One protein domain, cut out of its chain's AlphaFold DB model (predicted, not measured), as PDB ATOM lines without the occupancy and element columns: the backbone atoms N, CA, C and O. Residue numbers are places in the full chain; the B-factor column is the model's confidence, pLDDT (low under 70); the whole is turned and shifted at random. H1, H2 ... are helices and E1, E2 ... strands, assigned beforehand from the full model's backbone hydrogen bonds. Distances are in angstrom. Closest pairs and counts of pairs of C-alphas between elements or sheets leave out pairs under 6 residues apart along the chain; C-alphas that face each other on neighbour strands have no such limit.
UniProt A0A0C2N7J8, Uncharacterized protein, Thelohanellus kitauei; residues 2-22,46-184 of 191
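AT A GLANCE: This is residues 2 to 22 and 46 to 184 of the 191 residues of an uncharacterized protein of Thelohanellus kitauei (UniProt A0A0C2N7J8). Two four-stranded antiparallel sheets, E1 to E4 and E5 to E8, are stacked as a sandwich, only partly face to face. Helix H1 grazes the first sheet at one end of the long axis, and beyond the second sheet a small third sheet, E9 to E11, meets it through E9 and makes the other end. The printed part has 160 residues with one named helix followed by eleven named strands; the sheets run E1 E2 E3 E4, E5 E6 E7 E8 and E9 E10 E11, each antiparallel. The class is mixed, and the whole is compact, with a radius of gyration of the C-alphas of 16.7 A and spans of 56 by 39 by 29 A.

IN THESE COORDINATES: H1, residues 2 to 22, runs 30.6 A from C-alpha 2 at (-34.131, 17.610, -46.698). After the cut come E1, residues 47 to 53, 19.5 A, from C-alpha 47 at (-26.845, 41.648, -60.120); E2, 57 to 64, 23.3 A; E3, 71 to 77, 20.2 A; and E4, 87 to 92, 16.9 A. Then follow E5, 115 to 119; E6, 122 to 127, 16.6 A; E7, 132 to 136; E8, 142 to 147, 15.5 A; E9, 153 to 156; E10, 163 to 167; and E11, 179 to 183, ending at C-alpha 183 (-27.204, 53.828, -41.249).

HOW THE PARTS SIT: H1 only grazes the first sheet, with residues 2 to 13; 16 of its 17 O i to N i+4 pairs are within hydrogen-bond range. Each sheet is a meander, each strand the antiparallel neighbour of the one before. Pairs within hydrogen-bond range include N 50 and O 61 of E1 and E2, 2.8 A; N 60 and O 74 of E2 and E3, 2.8 A; and N 73 and O 90 of E3 and E4, 2.9 A. In the sandwich, two sheets face to face, the best planes are 16 degrees apart; the closest C-alphas of E2 and E5 are those of Gln 64 and Pro 118, 6.8 A. In the second sheet, pairs within hydrogen-bond range include N 117 and O 124 of E5 and E6, 2.8 A; N 125 and O 134 of E6 and E7, 2.8 A; and N 133 and O 146 of E7 and E8, 2.8 A. The closest C-alphas of E6 and E9 are those of Phe 124 and Pro 156, 7.3 A. N 155 and O 165 of E9 and E10 are 2.8 A apart; E10 and E11 have no such pair within range, and C-alphas 163 and 183 face each other at 4.9 A.

THE WHOLE: The C-alphas of Tyr 22 and Arg 173 are farthest apart, 57.5 A. Residues 23 to 45 are not printed, and C-alphas 22 and 46 are 24.1 A apart across the cut. The links E4 to E5 and E10 to E11 are long. Mean pLDDT of the printed part is 77.3; it is under 70 in residues 2 to 22, 79 to 85, 143 to 144 and 169 to 184.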
ATOM      1  N   LEU A   2     -34.990  16.522 -46.171       35.06
ATOM      2  CA  LEU A   2     -34.131  17.610 -46.698       35.06
ATOM      3  C   LEU A   2     -32.886  17.124 -47.480       35.06
ATOM      4  O   LEU A   2     -32.535  17.721 -48.490       35.06
ATOM      5  N   CYS A   3     -32.303  15.981 -47.098       37.41
ATOM      6  CA  CYS A   3     -31.083  15.417 -47.709       37.41
ATOM      7  C   CYS A   3     -31.211  15.080 -49.217       37.41
ATOM      8  O   CYS A   3     -30.231  15.107 -49.959       37.41
ATOM      9  N   HIS A   4     -32.424  14.807 -49.718       38.34
ATOM     10  CA  HIS A   4     -32.621  14.578 -51.155       38.34
ATOM     11  C   HIS A   4     -32.652  15.877 -51.966       38.34
ATOM     12  O   HIS A   4     -32.168  15.883 -53.091       38.34
ATOM     13  N   ILE A   5     -33.165  16.977 -51.404       46.69
ATOM     14  CA  ILE A   5     -33.289  18.266 -52.105       46.69
ATOM     15  C   ILE A   5     -31.907  18.875 -52.357       46.69
ATOM     16  O   ILE A   5     -31.646  19.353 -53.460       46.69
ATOM     17  N   GLU A   6     -30.998  18.776 -51.386       45.22
ATOM     18  CA  GLU A   6     -29.621  19.266 -51.520       45.22
ATOM     19  C   GLU A   6     -28.912  18.632 -52.726       45.22
ATOM     20  O   GLU A   6     -28.353  19.342 -53.559       45.22
ATOM     21  N   ARG A   7     -29.028  17.307 -52.906       48.66
ATOM     22  CA  ARG A   7     -28.397  16.599 -54.036       48.66
ATOM     23  C   ARG A   7     -28.894  17.076 -55.403       48.66
ATOM     24  O   ARG A   7     -28.089  17.193 -56.324       48.66
ATOM     25  N   TYR A   8     -30.186  17.379 -55.540       54.91
ATOM     26  CA  TYR A   8     -30.739  17.884 -56.802       54.91
ATOM     27  C   TYR A   8     -30.359  19.341 -57.065       54.91
ATOM     28  O   TYR A   8     -30.083  19.690 -58.209       54.91
ATOM     29  N   VAL A   9     -30.272  20.177 -56.026       57.03
ATOM     30  CA  VAL A   9     -29.809  21.566 -56.162       57.03
ATOM     31  C   VAL A   9     -28.357  21.599 -56.638       57.03
ATOM     32  O   VAL A   9     -28.059  22.273 -57.621       57.03
ATOM     33  N   PHE A  10     -27.469  20.801 -56.036       58.81
ATOM     34  CA  PHE A  10     -26.077  20.701 -56.489       58.81
ATOM     35  C   PHE A  10     -25.950  20.159 -57.916       58.81
ATOM     36  O   PHE A  10     -25.089  20.618 -58.665       58.81
ATOM     37  N   LEU A  11     -26.807  19.216 -58.317       61.12
ATOM     38  CA  LEU A  11     -26.827  18.697 -59.684       61.12
ATOM     39  C   LEU A  11     -27.265  19.773 -60.688       61.12
ATOM     40  O   LEU A  11     -26.591  19.970 -61.694       61.12
ATOM     41  N   VAL A  12     -28.347  20.501 -60.400       66.69
ATOM     42  CA  VAL A  12     -28.852  21.584 -61.262       66.69
ATOM     43  C   VAL A  12     -27.832  22.715 -61.366       66.69
ATOM     44  O   VAL A  12     -27.591  23.215 -62.460       66.69
ATOM     45  N   LEU A  13     -27.168  23.072 -60.264       64.44
ATOM     46  CA  LEU A  13     -26.115  24.085 -60.267       64.44
ATOM     47  C   LEU A  13     -24.884  23.641 -61.046       64.44
ATOM     48  O   LEU A  13     -24.351  24.446 -61.799       64.44
ATOM     49  N   LYS A  14     -24.465  22.375 -60.928       66.12
ATOM     50  CA  LYS A  14     -23.368  21.818 -61.737       66.12
ATOM     51  C   LYS A  14     -23.702  21.800 -63.222       66.12
ATOM     52  O   LYS A  14     -22.861  22.165 -64.036       66.12
ATOM     53  N   ILE A  15     -24.918  21.392 -63.585       65.94
ATOM     54  CA  ILE A  15     -25.381  21.412 -64.979       65.94
ATOM     55  C   ILE A  15     -25.413  22.851 -65.496       65.94
ATOM     56  O   ILE A  15     -25.015  23.109 -66.627       65.94
ATOM     57  N   TRP A  16     -25.833  23.798 -64.663       64.69
ATOM     58  CA  TRP A  16     -25.923  25.199 -65.041       64.69
ATOM     59  C   TRP A  16     -24.552  25.888 -65.143       64.69
ATOM     60  O   TRP A  16     -24.319  26.609 -66.109       64.69
ATOM     61  N   THR A  17     -23.605  25.627 -64.236       60.12
ATOM     62  CA  THR A  17     -22.221  26.128 -64.359       60.12
ATOM     63  C   THR A  17     -21.508  25.510 -65.559       60.12
ATOM     64  O   THR A  17     -20.798  26.215 -66.277       60.12
ATOM     65  N   LEU A  18     -21.756  24.227 -65.847       56.56
ATOM     66  CA  LEU A  18     -21.332  23.594 -67.098       56.56
ATOM     67  C   LEU A  18     -21.960  24.280 -68.313       56.56
ATOM     68  O   LEU A  18     -21.241  24.584 -69.260       56.56
ATOM     69  N   ALA A  19     -23.257  24.586 -68.278       54.69
ATOM     70  CA  ALA A  19     -23.939  25.273 -69.370       54.69
ATOM     71  C   ALA A  19     -23.395  26.693 -69.589       54.69
ATOM     72  O   ALA A  19     -23.179  27.092 -70.729       54.69
ATOM     73  N   GLN A  20     -23.090  27.446 -68.530       60.72
ATOM     74  CA  GLN A  20     -22.448  28.756 -68.667       60.72
ATOM     75  C   GLN A  20     -21.043  28.658 -69.262       60.72
ATOM     76  O   GLN A  20     -20.693  29.455 -70.131       60.72
ATOM     77  N   LYS A  21     -20.256  27.668 -68.823       58.81
ATOM     78  CA  LYS A  21     -18.900  27.426 -69.328       58.81
ATOM     79  C   LYS A  21     -18.893  26.998 -70.798       58.81
ATOM     80  O   LYS A  21     -17.995  27.403 -71.526       58.81
ATOM     81  N   TYR A  22     -19.860  26.183 -71.221       45.03
ATOM     82  CA  TYR A  22     -19.918  25.635 -72.581       45.03
ATOM     83  C   TYR A  22     -20.614  26.545 -73.590       45.03
ATOM     84  O   TYR A  22     -20.195  26.583 -74.742       45.03
ATOM     85  N   LEU A  46     -26.871  45.726 -60.968       78.88
ATOM     86  CA  LEU A  46     -25.783  45.335 -60.060       78.88
ATOM     87  C   LEU A  46     -25.716  43.822 -59.812       78.88
ATOM     88  O   LEU A  46     -24.751  43.341 -59.217       78.88
ATOM     89  N   TYR A  47     -26.735  43.089 -60.249       84.31
ATOM     90  CA  TYR A  47     -26.845  41.648 -60.120       84.31
ATOM     91  C   TYR A  47     -27.749  41.072 -61.212       84.31
ATOM     92  O   TYR A  47     -28.644  41.749 -61.724       84.31
ATOM     93  N   LYS A  48     -27.541  39.795 -61.528       87.06
ATOM     94  CA  LYS A  48     -28.392  38.984 -62.404       87.06
ATOM     95  C   LYS A  48     -29.151  37.975 -61.552       87.06
ATOM     96  O   LYS A  48     -28.545  37.309 -60.719       87.06
ATOM     97  N   ASN A  49     -30.461  37.849 -61.761       87.25
ATOM     98  CA  ASN A  49     -31.255  36.800 -61.121       87.25
ATOM     99  C   ASN A  49     -31.713  35.772 -62.141       87.25
ATOM    100  O   ASN A  49     -32.032  36.113 -63.278       87.25
ATOM    101  N   ILE A  50     -31.824  34.536 -61.683       88.44
ATOM    102  CA  ILE A  50     -32.478  33.446 -62.390       88.44
ATOM    103  C   ILE A  50     -33.557  32.913 -61.465       88.44
ATOM    104  O   ILE A  50     -33.307  32.671 -60.283       88.44
ATOM    105  N   TYR A  51     -34.753  32.751 -62.013       88.56
ATOM    106  CA  TYR A  51     -35.918  32.290 -61.281       88.56
ATOM    107  C   TYR A  51     -36.401  30.983 -61.886       88.56
ATOM    108  O   TYR A  51     -36.536  30.861 -63.101       88.56
ATOM    109  N   PHE A  52     -36.678  30.018 -61.023       88.69
ATOM    110  CA  PHE A  52     -37.374  28.798 -61.380       88.69
ATOM    111  C   PHE A  52     -38.494  28.575 -60.374       88.69
ATOM    112  O   PHE A  52     -38.292  28.651 -59.164       88.69
ATOM    113  N   GLU A  53     -39.691  28.295 -60.864       88.31
ATOM    114  CA  GLU A  53     -40.866  28.147 -60.024       88.31
ATOM    115  C   GLU A  53     -41.732  27.007 -60.545       88.31
ATOM    116  O   GLU A  53     -42.006  26.904 -61.738       88.31
ATOM    117  N   ASN A  54     -42.180  26.141 -59.638       86.25
ATOM    118  CA  ASN A  54     -43.178  25.119 -59.926       86.25
ATOM    119  C   ASN A  54     -44.277  25.135 -58.851       86.25
ATOM    120  O   ASN A  54     -44.341  26.049 -58.025       86.25
ATOM    121  N   LYS A  55     -45.178  24.145 -58.860       83.88
ATOM    122  CA  LYS A  55     -46.303  24.079 -57.909       83.88
ATOM    123  C   LYS A  55     -45.860  23.999 -56.443       83.88
ATOM    124  O   LYS A  55     -46.546  24.536 -55.584       83.88
ATOM    125  N   ASN A  56     -44.700  23.401 -56.177       84.00
ATOM    126  CA  ASN A  56     -44.254  23.042 -54.832       84.00
ATOM    127  C   ASN A  56     -43.069  23.880 -54.343       84.00
ATOM    128  O   ASN A  56     -42.823  23.935 -53.142       84.00
ATOM    129  N   TYR A  57     -42.317  24.518 -55.242       84.62
ATOM    130  CA  TYR A  57     -41.050  25.163 -54.910       84.62
ATOM    131  C   TYR A  57     -40.798  26.423 -55.744       84.62
ATOM    132  O   TYR A  57     -41.230  26.529 -56.896       84.62
ATOM    133  N   LYS A  58     -40.052  27.355 -55.150       90.19
ATOM    134  CA  LYS A  58     -39.408  28.501 -55.797       90.19
ATOM    135  C   LYS A  58     -37.902  28.379 -55.605       90.19
ATOM    136  O   LYS A  58     -37.441  28.102 -54.504       90.19
ATOM    137  N   LEU A  59     -37.147  28.604 -56.665       90.94
ATOM    138  CA  LEU A  59     -35.699  28.707 -56.660       90.94
ATOM    139  C   LEU A  59     -35.331  30.059 -57.256       90.94
ATOM    140  O   LEU A  59     -35.777  30.419 -58.346       90.94
ATOM    141  N   ARG A  60     -34.487  30.792 -56.546       93.06
ATOM    142  CA  ARG A  60     -33.899  32.036 -57.013       93.06
ATOM    143  C   ARG A  60     -32.392  31.927 -56.892       93.06
ATOM    144  O   ARG A  60     -31.883  31.669 -55.810       93.06
ATOM    145  N   ILE A  61     -31.692  32.155 -57.989       92.25
ATOM    146  CA  ILE A  61     -30.236  32.278 -58.025       92.25
ATOM    147  C   ILE A  61     -29.931  33.744 -58.295       92.25
ATOM    148  O   ILE A  61     -30.566  34.352 -59.154       92.25
ATOM    149  N   SER A  62     -28.988  34.320 -57.562       91.69
ATOM    150  CA  SER A  62     -28.554  35.697 -57.748       91.69
ATOM    151  C   SER A  62     -27.042  35.779 -57.826       91.69
ATOM    152  O   SER A  62     -26.342  35.183 -57.013       91.69
ATOM    153  N   ILE A  63     -26.546  36.505 -58.820       90.00
ATOM    154  CA  ILE A  63     -25.123  36.623 -59.141       90.00
ATOM    155  C   ILE A  63     -24.789  38.100 -59.144       90.00
ATOM    156  O   ILE A  63     -25.451  38.875 -59.838       90.00
ATOM    157  N   GLN A  64     -23.776  38.503 -58.388       84.94
ATOM    158  CA  GLN A  64     -23.363  39.901 -58.358       84.94
ATOM    159  C   GLN A  64     -22.610  40.270 -59.641       84.94
ATOM    160  O   GLN A  64     -21.665  39.600 -60.048       84.94
ATOM    161  N   SER A  65     -22.999  41.379 -60.270       81.25
ATOM    162  CA  SER A  65     -22.299  41.914 -61.446       81.25
ATOM    163  C   SER A  65     -20.964  42.555 -61.062       81.25
ATOM    164  O   SER A  65     -20.039  42.580 -61.867       81.25
ATOM    165  N   THR A  66     -20.871  43.080 -59.834       80.06
ATOM    166  CA  THR A  66     -19.656  43.731 -59.307       80.06
ATOM    167  C   THR A  66     -18.575  42.737 -58.890       80.06
ATOM    168  O   THR A  66     -17.395  43.057 -58.987       80.06
ATOM    169  N   ASP A  67     -18.971  41.529 -58.487       83.12
ATOM    170  CA  ASP A  67     -18.067  40.424 -58.196       83.12
ATOM    171  C   ASP A  67     -18.729  39.103 -58.594       83.12
ATOM    172  O   ASP A  67     -19.566  38.554 -57.875       83.12
ATOM    173  N   LYS A  68     -18.336  38.583 -59.759       81.50
ATOM    174  CA  LYS A  68     -18.896  37.344 -60.316       81.50
ATOM    175  C   LYS A  68     -18.571  36.105 -59.473       81.50
ATOM    176  O   LYS A  68     -19.125  35.043 -59.745       81.50
ATOM    177  N   LYS A  69     -17.688  36.216 -58.474       87.81
ATOM    178  CA  LYS A  69     -17.407  35.130 -57.528       87.81
ATOM    179  C   LYS A  69     -18.491  34.983 -56.469       87.81
ATOM    180  O   LYS A  69     -18.561  33.929 -55.845       87.81
ATOM    181  N   ILE A  70     -19.329  36.003 -56.285       89.25
ATOM    182  CA  ILE A  70     -20.378  36.008 -55.272       89.25
ATOM    183  C   ILE A  70     -21.700  35.546 -55.888       89.25
ATOM    184  O   ILE A  70     -22.273  36.207 -56.765       89.25
ATOM    185  N   LEU A  71     -22.199  34.415 -55.392       93.31
ATOM    186  CA  LEU A  71     -23.460  33.810 -55.801       93.31
ATOM    187  C   LEU A  71     -24.308  33.472 -54.580       93.31
ATOM    188  O   LEU A  71     -23.817  32.960 -53.577       93.31
ATOM    189  N   PHE A  72     -25.611  33.687 -54.711       93.81
ATOM    190  CA  PHE A  72     -26.594  33.358 -53.691       93.81
ATOM    191  C   PHE A  72     -27.720  32.535 -54.280       93.81
ATOM    192  O   PHE A  72     -28.149  32.756 -55.414       93.81
ATOM    193  N   ILE A  73     -28.219  31.591 -53.495       93.62
ATOM    194  CA  ILE A  73     -29.287  30.691 -53.903       93.62
ATOM    195  C   ILE A  73     -30.301  30.630 -52.783       93.62
ATOM    196  O   ILE A  73     -29.972  30.248 -51.666       93.62
ATOM    197  N   LEU A  74     -31.542  30.963 -53.105       93.88
ATOM    198  CA  LEU A  74     -32.672  30.829 -52.208       93.88
ATOM    199  C   LEU A  74     -33.635  29.797 -52.776       93.88
ATOM    200  O   LEU A  74     -34.189  29.972 -53.861       93.88
ATOM    201  N   PHE A  75     -33.841  28.729 -52.024       91.81
ATOM    202  CA  PHE A  75     -34.860  27.728 -52.284       91.81
ATOM    203  C   PHE A  75     -35.979  27.886 -51.261       91.81
ATOM    204  O   PHE A  75     -35.716  27.852 -50.064       91.81
ATOM    205  N   THR A  76     -37.221  28.009 -51.712       89.12
ATOM    206  CA  THR A  76     -38.389  28.210 -50.846       89.12
ATOM    207  C   THR A  76     -39.462  27.187 -51.190       89.12
ATOM    208  O   THR A  76     -39.925  27.114 -52.330       89.12
ATOM    209  N   GLY A  77     -39.880  26.393 -50.207       85.81
ATOM    210  CA  GLY A  77     -41.024  25.494 -50.339       85.81
ATOM    211  C   GLY A  77     -42.345  26.261 -50.327       85.81
ATOM    212  O   GLY A  77     -42.546  27.134 -49.490       85.81
ATOM    213  N   LYS A  78     -43.250  25.902 -51.239       77.75
ATOM    214  CA  LYS A  78     -44.645  26.349 -51.303       77.75
ATOM    215  C   LYS A  78     -45.544  25.267 -50.703       77.75
ATOM    216  O   LYS A  78     -46.233  24.558 -51.432       77.75
ATOM    217  N   ASN A  79     -45.502  25.066 -49.392       67.88
ATOM    218  CA  ASN A  79     -46.446  24.142 -48.763       67.88
ATOM    219  C   ASN A  79     -47.678  24.929 -48.303       67.88
ATOM    220  O   ASN A  79     -47.538  25.857 -47.517       67.88
ATOM    221  N   GLN A  80     -48.870  24.563 -48.785       52.97
ATOM    222  CA  GLN A  80     -50.122  25.282 -48.489       52.97
ATOM    223  C   GLN A  80     -50.668  25.031 -47.068       52.97
ATOM    224  O   GLN A  80     -51.518  25.783 -46.615       52.97
ATOM    225  N   ASN A  81     -50.162  24.012 -46.356       51.19
ATOM    226  CA  ASN A  81     -50.806  23.471 -45.147       51.19
ATOM    227  C   ASN A  81     -49.943  23.478 -43.872       51.19
ATOM    228  O   ASN A  81     -50.348  22.906 -42.866       51.19
ATOM    229  N   THR A  82     -48.752  24.079 -43.876       47.56
ATOM    230  CA  THR A  82     -47.908  24.159 -42.670       47.56
ATOM    231  C   THR A  82     -47.401  25.579 -42.501       47.56
ATOM    232  O   THR A  82     -46.856  26.123 -43.458       47.56
ATOM    233  N   GLU A  83     -47.549  26.134 -41.298       46.97
ATOM    234  CA  GLU A  83     -47.239  27.505 -40.842       46.97
ATOM    235  C   GLU A  83     -45.759  27.944 -40.964       46.97
ATOM    236  O   GLU A  83     -45.234  28.715 -40.167       46.97
ATOM    237  N   GLY A  84     -45.043  27.495 -41.985       55.09
ATOM    238  CA  GLY A  84     -43.703  27.967 -42.276       55.09
ATOM    239  C   GLY A  84     -43.271  27.521 -43.657       55.09
ATOM    240  O   GLY A  84     -43.032  26.334 -43.894       55.09
ATOM    241  N   ASN A  85     -43.112  28.479 -44.569       62.91
ATOM    242  CA  ASN A  85     -42.350  28.245 -45.788       62.91
ATOM    243  C   ASN A  85     -40.936  27.831 -45.363       62.91
ATOM    244  O   ASN A  85     -40.186  28.634 -44.804       62.91
ATOM    245  N   LYS A  86     -40.575  26.562 -45.570       79.75
ATOM    246  CA  LYS A  86     -39.198  26.109 -45.356       79.75
ATOM    247  C   LYS A  86     -38.338  26.709 -46.457       79.75
ATOM    248  O   LYS A  86     -38.622  26.499 -47.637       79.75
ATOM    249  N   SER A  87     -37.303  27.437 -46.063       88.50
ATOM    250  CA  SER A  87     -36.338  28.026 -46.980       88.50
ATOM    251  C   SER A  87     -34.943  27.470 -46.733       88.50
ATOM    252  O   SER A  87     -34.564  27.264 -45.582       88.50
ATOM    253  N   LEU A  88     -34.172  27.282 -47.797       90.62
ATOM    254  CA  LEU A  88     -32.743  27.004 -47.755       90.62
ATOM    255  C   LEU A  88     -32.024  28.137 -48.485       90.62
ATOM    256  O   LEU A  88     -32.295  28.381 -49.661       90.62
ATOM    257  N   LEU A  89     -31.125  28.817 -47.782       93.00
ATOM    258  CA  LEU A  89     -30.290  29.877 -48.328       93.00
ATOM    259  C   LEU A  89     -28.846  29.374 -48.406       93.00
ATOM    260  O   LEU A  89     -28.294  28.913 -47.407       93.00
ATOM    261  N   LEU A  90     -28.245  29.456 -49.588       94.38
ATOM    262  CA  LEU A  90     -26.853  29.093 -49.835       94.38
ATOM    263  C   LEU A  90     -26.094  30.307 -50.369       94.38
ATOM    264  O   LEU A  90     -26.627  31.072 -51.176       94.38
ATOM    265  N   GLY A  91     -24.841  30.450 -49.951       94.12
ATOM    266  CA  GLY A  91     -23.915  31.463 -50.450       94.12
ATOM    267  C   GLY A  91     -22.615  30.835 -50.936       94.12
ATOM    268  O   GLY A  91     -22.168  29.828 -50.391       94.12
ATOM    269  N   SER A  92     -22.016  31.439 -51.955       94.81
ATOM    270  CA  SER A  92     -20.672  31.141 -52.446       94.81
ATOM    271  C   SER A  92     -19.946  32.454 -52.712       94.81
ATOM    272  O   SER A  92     -20.546  33.389 -53.241       94.81
ATOM    273  N   ASN A  93     -18.668  32.515 -52.351       94.62
ATOM    274  CA  ASN A  93     -17.768  33.640 -52.609       94.62
ATOM    275  C   ASN A  93     -16.552  33.232 -53.463       94.62
ATOM    276  O   ASN A  93     -15.580  33.979 -53.580       94.62
ATOM    277  N   ASP A  94     -16.602  32.052 -54.085       92.75
ATOM    278  CA  ASP A  94     -15.511  31.470 -54.867       92.75
ATOM    279  C   ASP A  94     -15.928  31.077 -56.293       92.75
ATOM    280  O   ASP A  94     -15.291  30.239 -56.935       92.75
ATOM    281  N   GLY A  95     -16.991  31.700 -56.810       88.25
ATOM    282  CA  GLY A  95     -17.514  31.435 -58.151       88.25
ATOM    283  C   GLY A  95     -18.373  30.176 -58.244       88.25
ATOM    284  O   GLY A  95     -18.545  29.642 -59.337       88.25
ATOM    285  N   GLY A  96     -18.918  29.702 -57.122       89.94
ATOM    286  CA  GLY A  96     -19.801  28.537 -57.073       89.94
ATOM    287  C   GLY A  96     -19.060  27.207 -56.976       89.94
ATOM    288  O   GLY A  96     -19.657  26.169 -57.266       89.94
ATOM    289  N   ASN A  97     -17.780  27.215 -56.593       87.75
ATOM    290  CA  ASN A  97     -17.027  25.983 -56.357       87.75
ATOM    291  C   ASN A  97     -17.420  25.364 -55.011       87.75
ATOM    292  O   ASN A  97     -17.634  24.153 -54.933       87.75
ATOM    293  N   HIS A  98     -17.601  26.198 -53.987       91.81
ATOM    294  CA  HIS A  98     -18.097  25.798 -52.676       91.81
ATOM    295  C   HIS A  98     -19.312  26.637 -52.284       91.81
ATOM    296  O   HIS A  98     -19.373  27.843 -52.527       91.81
ATOM    297  N   PHE A  99     -20.286  25.977 -51.658       92.62
ATOM    298  CA  PHE A  99     -21.476  26.617 -51.111       92.62
ATOM    299  C   PHE A  99     -21.558  26.346 -49.616       92.62
ATOM    300  O   PHE A  99     -21.428  25.199 -49.186       92.62
ATOM    301  N   GLN A 100     -21.840  27.391 -48.846       94.12
ATOM    302  CA  GLN A 100     -22.186  27.283 -47.434       94.12
ATOM    303  C   GLN A 100     -23.671  27.557 -47.221       94.12
ATOM    304  O   GLN A 100     -24.265  28.413 -47.883       94.12
ATOM    305  N   THR A 101     -24.262  26.844 -46.267       92.88
ATOM    306  CA  THR A 101     -25.626  27.115 -45.821       92.88
ATOM    307  C   THR A 101     -25.637  28.340 -44.920       92.88
ATOM    308  O   THR A 101     -24.965  28.376 -43.891       92.88
ATOM    309  N   LEU A 102     -26.428  29.338 -45.303       91.94
ATOM    310  CA  LEU A 102     -26.605  30.579 -44.564       91.94
ATOM    311  C   LEU A 102     -27.837  30.445 -43.668       91.94
ATOM    312  O   LEU A 102     -28.973  30.623 -44.107       91.94
ATOM    313  N   ASN A 103     -27.605  30.090 -42.407       87.19
ATOM    314  CA  ASN A 103     -28.667  29.962 -41.415       87.19
ATOM    315  C   ASN A 103     -28.881  31.291 -40.691       87.19
ATOM    316  O   ASN A 103     -27.924  31.948 -40.290       87.19
ATOM    317  N   LEU A 104     -30.145  31.654 -40.487       85.56
ATOM    318  CA  LEU A 104     -30.531  32.815 -39.698       85.56
ATOM    319  C   LEU A 104     -31.366  32.364 -38.511       85.56
ATOM    320  O   LEU A 104     -32.333  31.617 -38.665       85.56
ATOM    321  N   SER A 105     -30.988  32.837 -37.328       84.69
ATOM    322  CA  SER A 105     -31.697  32.557 -36.087       84.69
ATOM    323  C   SER A 105     -31.831  33.817 -35.251       84.69
ATOM    324  O   SER A 105     -30.830  34.474 -34.979       84.69
ATOM    325  N   LEU A 106     -33.043  34.120 -34.800       81.12
ATOM    326  CA  LEU A 106     -33.337  35.240 -33.912       81.12
ATOM    327  C   LEU A 106     -33.883  34.679 -32.602       81.12
ATOM    328  O   LEU A 106     -34.870  33.949 -32.618       81.12
ATOM    329  N   ASN A 107     -33.245  35.005 -31.476       82.44
ATOM    330  CA  ASN A 107     -33.624  34.509 -30.145       82.44
ATOM    331  C   ASN A 107     -33.717  32.970 -30.065       82.44
ATOM    332  O   ASN A 107     -34.622  32.423 -29.443       82.44
ATOM    333  N   GLY A 108     -32.799  32.264 -30.735       82.38
ATOM    334  CA  GLY A 108     -32.771  30.796 -30.780       82.38
ATOM    335  C   GLY A 108     -33.767  30.160 -31.757       82.38
ATOM    336  O   GLY A 108     -33.698  28.957 -31.995       82.38
ATOM    337  N   GLU A 109     -34.645  30.943 -32.386       83.06
ATOM    338  CA  GLU A 109     -35.579  30.443 -33.393       83.06
ATOM    339  C   GLU A 109     -35.050  30.643 -34.810       83.06
ATOM    340  O   GLU A 109     -34.607  31.732 -35.170       83.06
ATOM    341  N   SER A 110     -35.197  29.624 -35.658       83.88
ATOM    342  CA  SER A 110     -34.893  29.747 -37.086       83.88
ATOM    343  C   SER A 110     -35.798  30.783 -37.768       83.88
ATOM    344  O   SER A 110     -36.999  30.889 -37.479       83.88
ATOM    345  N   VAL A 111     -35.211  31.564 -38.672       85.69
ATOM    346  CA  VAL A 111     -35.886  32.582 -39.478       85.69
ATOM    347  C   VAL A 111     -35.908  32.117 -40.930       85.69
ATOM    348  O   VAL A 111     -34.873  32.048 -41.590       85.69
ATOM    349  N   SER A 112     -37.102  31.818 -41.445       86.88
ATOM    350  CA  SER A 112     -37.279  31.482 -42.859       86.88
ATOM    351  C   SER A 112     -37.164  32.723 -43.736       86.88
ATOM    352  O   SER A 112     -37.900  33.690 -43.538       86.88
ATOM    353  N   ILE A 113     -36.304  32.668 -44.748       89.81
ATOM    354  CA  ILE A 113     -36.113  33.728 -45.737       89.81
ATOM    355  C   ILE A 113     -36.984  33.459 -46.950       89.81
ATOM    356  O   ILE A 113     -37.003  32.360 -47.500       89.81
ATOM    357  N   ASN A 114     -37.714  34.473 -47.389       87.88
ATOM    358  CA  ASN A 114     -38.546  34.386 -48.582       87.88
ATOM    359  C   ASN A 114     -38.134  35.361 -49.677       87.88
ATOM    360  O   ASN A 114     -38.445  35.103 -50.840       87.88
ATOM    361  N   GLU A 115     -37.369  36.399 -49.347       89.94
ATOM    362  CA  GLU A 115     -36.802  37.300 -50.342       89.94
ATOM    363  C   GLU A 115     -35.328  37.581 -50.080       89.94
ATOM    364  O   GLU A 115     -34.848  37.557 -48.947       89.94
ATOM    365  N   MET A 116     -34.602  37.863 -51.160       92.38
ATOM    366  CA  MET A 116     -33.207  38.266 -51.084       92.38
ATOM    367  C   MET A 116     -32.872  39.334 -52.121       92.38
ATOM    368  O   MET A 116     -33.413  39.331 -53.232       92.38
ATOM    369  N   VAL A 117     -31.966  40.239 -51.770       91.69
ATOM    370  CA  VAL A 117     -31.506  41.330 -52.632       91.69
ATOM    371  C   VAL A 117     -29.996  41.478 -52.462       91.69
ATOM    372  O   VAL A 117     -29.548  41.941 -51.415       91.69
ATOM    373  N   PRO A 118     -29.179  41.093 -53.455       90.56
ATOM    374  CA  PRO A 118     -27.752  41.348 -53.388       90.56
ATOM    375  C   PRO A 118     -27.413  42.768 -53.837       90.56
ATOM    376  O   PRO A 118     -27.918  43.261 -54.847       90.56
ATOM    377  N   VAL A 119     -26.512  43.417 -53.105       89.00
ATOM    378  CA  VAL A 119     -26.028  44.766 -53.412       89.00
ATOM    379  C   VAL A 119     -24.544  44.867 -53.068       89.00
ATOM    380  O   VAL A 119     -24.177  44.766 -51.904       89.00
ATOM    381  N   LYS A 120     -23.686  45.101 -54.070       87.12
ATOM    382  CA  LYS A 120     -22.247  45.414 -53.911       87.12
ATOM    383  C   LYS A 120     -21.497  44.507 -52.917       87.12
ATOM    384  O   LYS A 120     -20.885  44.983 -51.965       87.12
ATOM    385  N   GLY A 121     -21.577  43.202 -53.121       86.69
ATOM    386  CA  GLY A 121     -20.959  42.189 -52.263       86.69
ATOM    387  C   GLY A 121     -21.774  41.785 -51.032       86.69
ATOM    388  O   GLY A 121     -21.476  40.757 -50.447       86.69
ATOM    389  N   TYR A 122     -22.836  42.510 -50.679       89.88
ATOM    390  CA  TYR A 122     -23.736  42.134 -49.587       89.88
ATOM    391  C   TYR A 122     -24.951  41.365 -50.097       89.88
ATOM    392  O   TYR A 122     -25.392  41.577 -51.231       89.88
ATOM    393  N   LEU A 123     -25.528  40.527 -49.242       92.19
ATOM    394  CA  LEU A 123     -26.821  39.883 -49.446       92.19
ATOM    395  C   LEU A 123     -27.785  40.330 -48.361       92.19
ATOM    396  O   LEU A 123     -27.612  39.958 -47.208       92.19
ATOM    397  N   PHE A 124     -28.823  41.067 -48.736       92.94
ATOM    398  CA  PHE A 124     -29.938  41.367 -47.846       92.94
ATOM    399  C   PHE A 124     -30.971  40.249 -47.948       92.94
ATOM    400  O   PHE A 124     -31.327  39.828 -49.050       92.94
ATOM    401  N   CYS A 125     -31.444  39.770 -46.807       92.50
ATOM    402  CA  CYS A 125     -32.408  38.690 -46.672       92.50
ATOM    403  C   CYS A 125     -33.615  39.182 -45.888       92.50
ATOM    404  O   CYS A 125     -33.467  39.771 -44.818       92.50
ATOM    405  N   TYR A 126     -34.806  38.890 -46.394       91.12
ATOM    406  CA  TYR A 126     -36.060  39.284 -45.771       91.12
ATOM    407  C   TYR A 126     -36.875  38.048 -45.415       91.12
ATOM    408  O   TYR A 126     -36.944  37.077 -46.175       91.12
ATOM    409  N   SER A 127     -37.499  38.113 -44.248       88.56
ATOM    410  CA  SER A 127     -38.530  37.203 -43.781       88.56
ATOM    411  C   SER A 127     -39.801  38.006 -43.566       88.56
ATOM    412  O   SER A 127     -39.964  38.632 -42.519       88.56
ATOM    413  N   THR A 128     -40.719  37.988 -44.533       83.94
ATOM    414  CA  THR A 128     -41.989  38.718 -44.363       83.94
ATOM    415  C   THR A 128     -42.880  38.101 -43.286       83.94
ATOM    416  O   THR A 128     -43.695  38.799 -42.703       83.94
ATOM    417  N   LEU A 129     -42.708  36.808 -42.976       83.12
ATOM    418  CA  LEU A 129     -43.470  36.127 -41.921       83.12
ATOM    419  C   LEU A 129     -43.097  36.619 -40.520       83.12
ATOM    420  O   LEU A 129     -43.962  36.736 -39.660       83.12
ATOM    421  N   LYS A 130     -41.808  36.885 -40.281       83.94
ATOM    422  CA  LYS A 130     -41.304  37.375 -38.988       83.94
ATOM    423  C   LYS A 130     -40.982  38.870 -39.008       83.94
ATOM    424  O   LYS A 130     -40.345  39.347 -38.069       83.94
ATOM    425  N   SER A 131     -41.338  39.573 -40.086       86.25
ATOM    426  CA  SER A 131     -40.928  40.954 -40.379       86.25
ATOM    427  C   SER A 131     -39.466  41.181 -40.024       86.25
ATOM    428  O   SER A 131     -39.121  42.065 -39.250       86.25
ATOM    429  N   THR A 132     -38.605  40.280 -40.493       87.62
ATOM    430  CA  THR A 132     -37.203  40.225 -40.089       87.62
ATOM    431  C   THR A 132     -36.295  40.463 -41.282       87.62
ATOM    432  O   THR A 132     -36.449  39.839 -42.330       87.62
ATOM    433  N   LEU A 133     -35.340  41.364 -41.113       90.62
ATOM    434  CA  LEU A 133     -34.288  41.675 -42.064       90.62
ATOM    435  C   LEU A 133     -32.966  41.157 -41.513       90.62
ATOM    436  O   LEU A 133     -32.636  41.430 -40.363       90.62
ATOM    437  N   ALA A 134     -32.187  40.489 -42.352       90.88
ATOM    438  CA  ALA A 134     -30.798  40.176 -42.067       90.88
ATOM    439  C   ALA A 134     -29.905  40.476 -43.267       90.88
ATOM    440  O   ALA A 134     -30.399  40.641 -44.384       90.88
ATOM    441  N   TYR A 135     -28.592  40.526 -43.059       91.31
ATOM    442  CA  TYR A 135     -27.664  40.585 -44.179       91.31
ATOM    443  C   TYR A 135     -26.360  39.828 -43.938       91.31
ATOM    444  O   TYR A 135     -25.919  39.648 -42.798       91.31
ATOM    445  N   PHE A 136     -25.751  39.421 -45.050       91.38
ATOM    446  CA  PHE A 136     -24.435  38.797 -45.120       91.38
ATOM    447  C   PHE A 136     -23.477  39.682 -45.915       91.38
ATOM    448  O   PHE A 136     -23.901  40.345 -46.868       91.38
ATOM    449  N   ASP A 137     -22.202  39.706 -45.535       90.56
ATOM    450  CA  ASP A 137     -21.157  40.350 -46.336       90.56
ATOM    451  C   ASP A 137     -20.639  39.433 -47.458       90.56
ATOM    452  O   ASP A 137     -21.126  38.319 -47.676       90.56
ATOM    453  N   LYS A 138     -19.626  39.922 -48.174       89.69
ATOM    454  CA  LYS A 138     -18.931  39.191 -49.242       89.69
ATOM    455  C   LYS A 138     -18.169  37.958 -48.742       89.69
ATOM    456  O   LYS A 138     -17.951  37.018 -49.507       89.69
ATOM    457  N   GLU A 139     -17.848  37.925 -47.452       92.25
ATOM    458  CA  GLU A 139     -17.192  36.803 -46.786       92.25
ATOM    459  C   GLU A 139     -18.224  35.816 -46.228       92.25
ATOM    460  O   GLU A 139     -17.864  34.807 -45.627       92.25
ATOM    461  N   LEU A 140     -19.510  36.079 -46.496       91.81
ATOM    462  CA  LEU A 140     -20.662  35.285 -46.105       91.81
ATOM    463  C   LEU A 140     -20.862  35.207 -44.583       91.81
ATOM    464  O   LEU A 140     -21.569  34.323 -44.089       91.81
ATOM    465  N   ASN A 141     -20.281  36.149 -43.840       89.75
ATOM    466  CA  ASN A 141     -20.524  36.306 -42.415       89.75
ATOM    467  C   ASN A 141     -21.900  36.956 -42.221       89.75
ATOM    468  O   ASN A 141     -22.244  37.913 -42.914       89.75
ATOM    469  N   GLY A 142     -22.714  36.426 -41.309       81.25
ATOM    470  CA  GLY A 142     -24.005  37.020 -40.952       81.25
ATOM    471  C   GLY A 142     -23.812  38.061 -39.857       81.25
ATOM    472  O   GLY A 142     -23.240  37.737 -38.820       81.25
ATOM    473  N   PHE A 143     -24.272  39.294 -40.073       69.31
ATOM    474  CA  PHE A 143     -23.959  40.390 -39.147       69.31
ATOM    475  C   PHE A 143     -25.112  40.737 -38.215       69.31
ATOM    476  O   PHE A 143     -24.910  40.818 -37.008       69.31
ATOM    477  N   HIS A 144     -26.320  40.942 -38.746       69.12
ATOM    478  CA  HIS A 144     -27.399  41.535 -37.954       69.12
ATOM    479  C   HIS A 144     -28.774  41.050 -38.376       69.12
ATOM    480  O   HIS A 144     -29.004  40.754 -39.546       69.12
ATOM    481  N   ILE A 145     -29.682  41.007 -37.403       73.62
ATOM    482  CA  ILE A 145     -31.081  40.640 -37.579       73.62
ATOM    483  C   ILE A 145     -31.934  41.736 -36.931       73.62
ATOM    484  O   ILE A 145     -31.793  42.001 -35.741       73.62
ATOM    485  N   HIS A 146     -32.808  42.378 -37.703       75.81
ATOM    486  CA  HIS A 146     -33.702  43.443 -37.244       75.81
ATOM    487  C   HIS A 146     -35.156  43.065 -37.479       75.81
ATOM    488  O   HIS A 146     -35.490  42.580 -38.562       75.81
ATOM    489  N   LYS A 147     -36.030  43.347 -36.510       79.88
ATOM    490  CA  LYS A 147     -37.476  43.309 -36.734       79.88
ATOM    491  C   LYS A 147     -37.949  44.664 -37.244       79.88
ATOM    492  O   LYS A 147     -37.741  45.665 -36.576       79.88
ATOM    493  N   TYR A 148     -38.595  44.683 -38.400       79.69
ATOM    494  CA  TYR A 148     -39.180  45.877 -38.996       79.69
ATOM    495  C   TYR A 148     -40.711  45.872 -38.864       79.69
ATOM    496  O   TYR A 148     -41.319  44.889 -38.442       79.69
ATOM    497  N   HIS A 149     -41.339  46.998 -39.204       77.56
ATOM    498  CA  HIS A 149     -42.792  47.159 -39.121       77.56
ATOM    499  C   HIS A 149     -43.501  46.198 -40.086       77.56
ATOM    500  O   HIS A 149     -43.124  46.144 -41.253       77.56
ATOM    501  N   ASN A 150     -44.543  45.491 -39.636       75.50
ATOM    502  CA  ASN A 150     -45.204  44.437 -40.425       75.50
ATOM    503  C   ASN A 150     -45.713  44.916 -41.795       75.50
ATOM    504  O   ASN A 150     -45.622  44.180 -42.772       75.50
ATOM    505  N   ASP A 151     -46.173  46.164 -41.873       77.88
ATOM    506  CA  ASP A 151     -46.678  46.761 -43.117       77.88
ATOM    507  C   ASP A 151     -45.612  47.554 -43.894       77.88
ATOM    508  O   ASP A 151     -45.917  48.225 -44.879       77.88
ATOM    509  N   GLY A 152     -44.361  47.538 -43.427       76.00
ATOM    510  CA  GLY A 152     -43.268  48.289 -44.028       76.00
ATOM    511  C   GLY A 152     -42.613  47.548 -45.192       76.00
ATOM    512  O   GLY A 152     -42.231  46.386 -45.065       76.00
ATOM    513  N   THR A 153     -42.384  48.247 -46.301       81.75
ATOM    514  CA  THR A 153     -41.543  47.758 -47.401       81.75
ATOM    515  C   THR A 153     -40.108  48.206 -47.174       81.75
ATOM    516  O   THR A 153     -39.839  49.401 -47.056       81.75
ATOM    517  N   LEU A 154     -39.173  47.257 -47.148       84.75
ATOM    518  CA  LEU A 154     -37.748  47.547 -47.043       84.75
ATOM    519  C   LEU A 154     -37.059  47.465 -48.405       84.75
ATOM    520  O   LEU A 154     -37.367  46.608 -49.229       84.75
ATOM    521  N   THR A 155     -36.084  48.333 -48.650       86.94
ATOM    522  CA  THR A 155     -35.243  48.276 -49.852       86.94
ATOM    523  C   THR A 155     -33.829  48.743 -49.513       86.94
ATOM    524  O   THR A 155     -33.664  49.840 -48.981       86.94
ATOM    525  N   PRO A 156     -32.781  47.955 -49.805       88.38
ATOM    526  CA  PRO A 156     -31.414  48.366 -49.525       88.38
ATOM    527  C   PRO A 156     -30.982  49.446 -50.521       88.38
ATOM    528  O   PRO A 156     -31.350  49.420 -51.700       88.38
ATOM    529  N   HIS A 157     -30.179  50.406 -50.070       85.62
ATOM    530  CA  HIS A 157     -29.720  51.475 -50.945       85.62
ATOM    531  C   HIS A 157     -28.731  50.938 -51.990       85.62
ATOM    532  O   HIS A 157     -27.646  50.457 -51.667       85.62
ATOM    533  N   ARG A 158     -29.048  51.129 -53.278       82.06
ATOM    534  CA  ARG A 158     -28.275  50.608 -54.425       82.06
ATOM    535  C   ARG A 158     -26.776  50.947 -54.384       82.06
ATOM    536  O   ARG A 158     -25.936  50.114 -54.711       82.06
ATOM    537  N   PHE A 159     -26.432  52.184 -54.022       81.88
ATOM    538  CA  PHE A 159     -25.040  52.658 -54.015       81.88
ATOM    539  C   PHE A 159     -24.322  52.602 -52.663       81.88
ATOM    540  O   PHE A 159     -23.091  52.559 -52.660       81.88
ATOM    541  N   TYR A 160     -25.055  52.561 -51.555       83.31
ATOM    542  CA  TYR A 160     -24.513  52.664 -50.208       83.31
ATOM    543  C   TYR A 160     -25.140  51.555 -49.355       83.31
ATOM    544  O   TYR A 160     -26.117  51.817 -48.660       83.31
ATOM    545  N   PRO A 161     -24.625  50.311 -49.427       82.31
ATOM    546  CA  PRO A 161     -25.216  49.146 -48.759       82.31
ATOM    547  C   PRO A 161     -25.422  49.342 -47.255       82.31
ATOM    548  O   PRO A 161     -26.286  48.715 -46.662       82.31
ATOM    549  N   GLN A 162     -24.676  50.263 -46.647       80.19
ATOM    550  CA  GLN A 162     -24.851  50.678 -45.266       80.19
ATOM    551  C   GLN A 162     -26.140  51.464 -44.974       80.19
ATOM    552  O   GLN A 162     -26.293  51.918 -43.849       80.19
ATOM    553  N   TYR A 163     -27.048  51.652 -45.932       82.00
ATOM    554  CA  TYR A 163     -28.348  52.283 -45.711       82.00
ATOM    555  C   TYR A 163     -29.477  51.409 -46.244       82.00
ATOM    556  O   TYR A 163     -29.370  50.794 -47.309       82.00
ATOM    557  N   ILE A 164     -30.591  51.414 -45.520       83.31
ATOM    558  CA  ILE A 164     -31.821  50.727 -45.904       83.31
ATOM    559  C   ILE A 164     -32.957  51.733 -45.853       83.31
ATOM    560  O   ILE A 164     -33.069  52.515 -44.915       83.31
ATOM    561  N   PHE A 165     -33.791  51.701 -46.881       82.88
ATOM    562  CA  PHE A 165     -35.027  52.452 -46.941       82.88
ATOM    563  C   PHE A 165     -36.151  51.611 -46.368       82.88
ATOM    564  O   PHE A 165     -36.322  50.464 -46.778       82.88
ATOM    565  N   GLN A 166     -36.937  52.197 -45.473       82.88
ATOM    566  CA  GLN A 166     -38.204  51.633 -45.033       82.88
ATOM    567  C   GLN A 166     -39.333  52.577 -45.429       82.88
ATOM    568  O   GLN A 166     -39.336  53.740 -45.035       82.88
ATOM    569  N   LEU A 167     -40.276  52.065 -46.212       80.38
ATOM    570  CA  LEU A 167     -41.525  52.733 -46.546       80.38
ATOM    571  C   LEU A 167     -42.615  52.139 -45.664       80.38
ATOM    572  O   LEU A 167     -42.943  50.966 -45.817       80.38
ATOM    573  N   VAL A 168     -43.160  52.926 -44.744       77.19
ATOM    574  CA  VAL A 168     -44.256  52.498 -43.864       77.19
ATOM    575  C   VAL A 168     -45.535  53.215 -44.301       77.19
ATOM    576  O   VAL A 168     -45.495  54.433 -44.499       77.19
ATOM    577  N   PRO A 169     -46.661  52.505 -44.492       69.75
ATOM    578  CA  PRO A 169     -47.935  53.151 -44.748       69.75
ATOM    579  C   PRO A 169     -48.347  53.949 -43.513       69.75
ATOM    580  O   PRO A 169     -48.396  53.433 -42.398       69.75
ATOM    581  N   GLU A 170     -48.644  55.224 -43.716       67.06
ATOM    582  CA  GLU A 170     -49.173  56.076 -42.661       67.06
ATOM    583  C   GLU A 170     -50.608  55.625 -42.360       67.06
ATOM    584  O   GLU A 170     -51.429  55.488 -43.274       67.06
ATOM    585  N   SER A 171     -50.902  55.317 -41.092       63.69
ATOM    586  CA  SER A 171     -52.220  54.839 -40.664       63.69
ATOM    587  C   SER A 171     -53.310  55.774 -41.194       63.69
ATOM    588  O   SER A 171     -53.218  56.982 -40.999       63.69
ATOM    589  N   SER A 172     -54.314  55.218 -41.875       49.88
ATOM    590  CA  SER A 172     -55.346  55.909 -42.662       49.88
ATOM    591  C   SER A 172     -55.755  57.306 -42.157       49.88
ATOM    592  O   SER A 172     -56.701  57.431 -41.378       49.88
ATOM    593  N   ARG A 173     -55.060  58.346 -42.636       41.78
ATOM    594  CA  ARG A 173     -55.519  59.714 -42.953       41.78
ATOM    595  C   ARG A 173     -54.287  60.539 -43.356       41.78
ATOM    596  O   ARG A 173     -53.442  60.830 -42.525       41.78
ATOM    597  N   SER A 174     -54.260  60.935 -44.631       39.62
ATOM    598  CA  SER A 174     -53.339  61.879 -45.295       39.62
ATOM    599  C   SER A 174     -51.869  61.470 -45.529       39.62
ATOM    600  O   SER A 174     -51.101  61.332 -44.599       39.62
ATOM    601  N   PHE A 175     -51.517  61.408 -46.826       42.50
ATOM    602  CA  PHE A 175     -50.201  61.617 -47.459       42.50
ATOM    603  C   PHE A 175     -48.960  60.884 -46.920       42.50
ATOM    604  O   PHE A 175     -48.340  61.346 -45.983       42.50
ATOM    605  N   VAL A 176     -48.496  59.875 -47.679       41.66
ATOM    606  CA  VAL A 176     -47.193  59.178 -47.564       41.66
ATOM    607  C   VAL A 176     -46.072  60.076 -47.019       41.66
ATOM    608  O   VAL A 176     -45.481  60.860 -47.769       41.66
ATOM    609  N   ARG A 177     -45.707  59.915 -45.743       50.81
ATOM    610  CA  ARG A 177     -44.474  60.487 -45.189       50.81
ATOM    611  C   ARG A 177     -43.787  59.548 -44.201       50.81
ATOM    612  O   ARG A 177     -44.086  59.525 -43.017       50.81
ATOM    613  N   SER A 178     -42.753  58.858 -44.676       42.12
ATOM    614  CA  SER A 178     -41.445  58.808 -44.000       42.12
ATOM    615  C   SER A 178     -40.457  57.963 -44.810       42.12
ATOM    616  O   SER A 178     -40.624  56.759 -44.970       42.12
ATOM    617  N   LEU A 179     -39.414  58.608 -45.340       42.69
ATOM    618  CA  LEU A 179     -38.184  57.924 -45.732       42.69
ATOM    619  C   LEU A 179     -37.278  57.926 -44.503       42.69
ATOM    620  O   LEU A 179     -36.689  58.957 -44.175       42.69
ATOM    621  N   TYR A 180     -37.168  56.792 -43.819       47.34
ATOM    622  CA  TYR A 180     -36.134  56.637 -42.803       47.34
ATOM    623  C   TYR A 180     -34.815  56.310 -43.496       47.34
ATOM    624  O   TYR A 180     -34.670  55.263 -44.126       47.34
ATOM    625  N   PHE A 181     -33.874  57.250 -43.408       45.12
ATOM    626  CA  PHE A 181     -32.473  57.016 -43.723       45.12
ATOM    627  C   PHE A 181     -31.801  56.626 -42.436       45.12
ATOM    628  O   PHE A 181     -31.648  57.433 -41.524       45.12
ATOM    629  N   SER A 182     -31.405  55.380 -42.364       51.25
ATOM    630  CA  SER A 182     -30.813  54.869 -41.159       51.25
ATOM    631  C   SER A 182     -29.585  54.095 -41.572       51.25
ATOM    632  O   SER A 182     -29.601  53.228 -42.455       51.25
ATOM    633  N   LYS A 183     -28.454  54.524 -41.016       50.75
ATOM    634  CA  LYS A 183     -27.204  53.828 -41.249       50.75
ATOM    635  C   LYS A 183     -27.324  52.458 -40.596       50.75
ATOM    636  O   LYS A 183     -27.947  52.336 -39.543       50.75
ATOM    637  N   LEU A 184     -26.718  51.439 -41.192       51.66
ATOM    638  CA  LEU A 184     -26.782  50.047 -40.742       51.66
ATOM    639  C   LEU A 184     -26.279  49.824 -39.307       51.66
ATOM    640  O   LEU A 184     -26.313  48.708 -38.822       51.66
TER     641      LEU A 184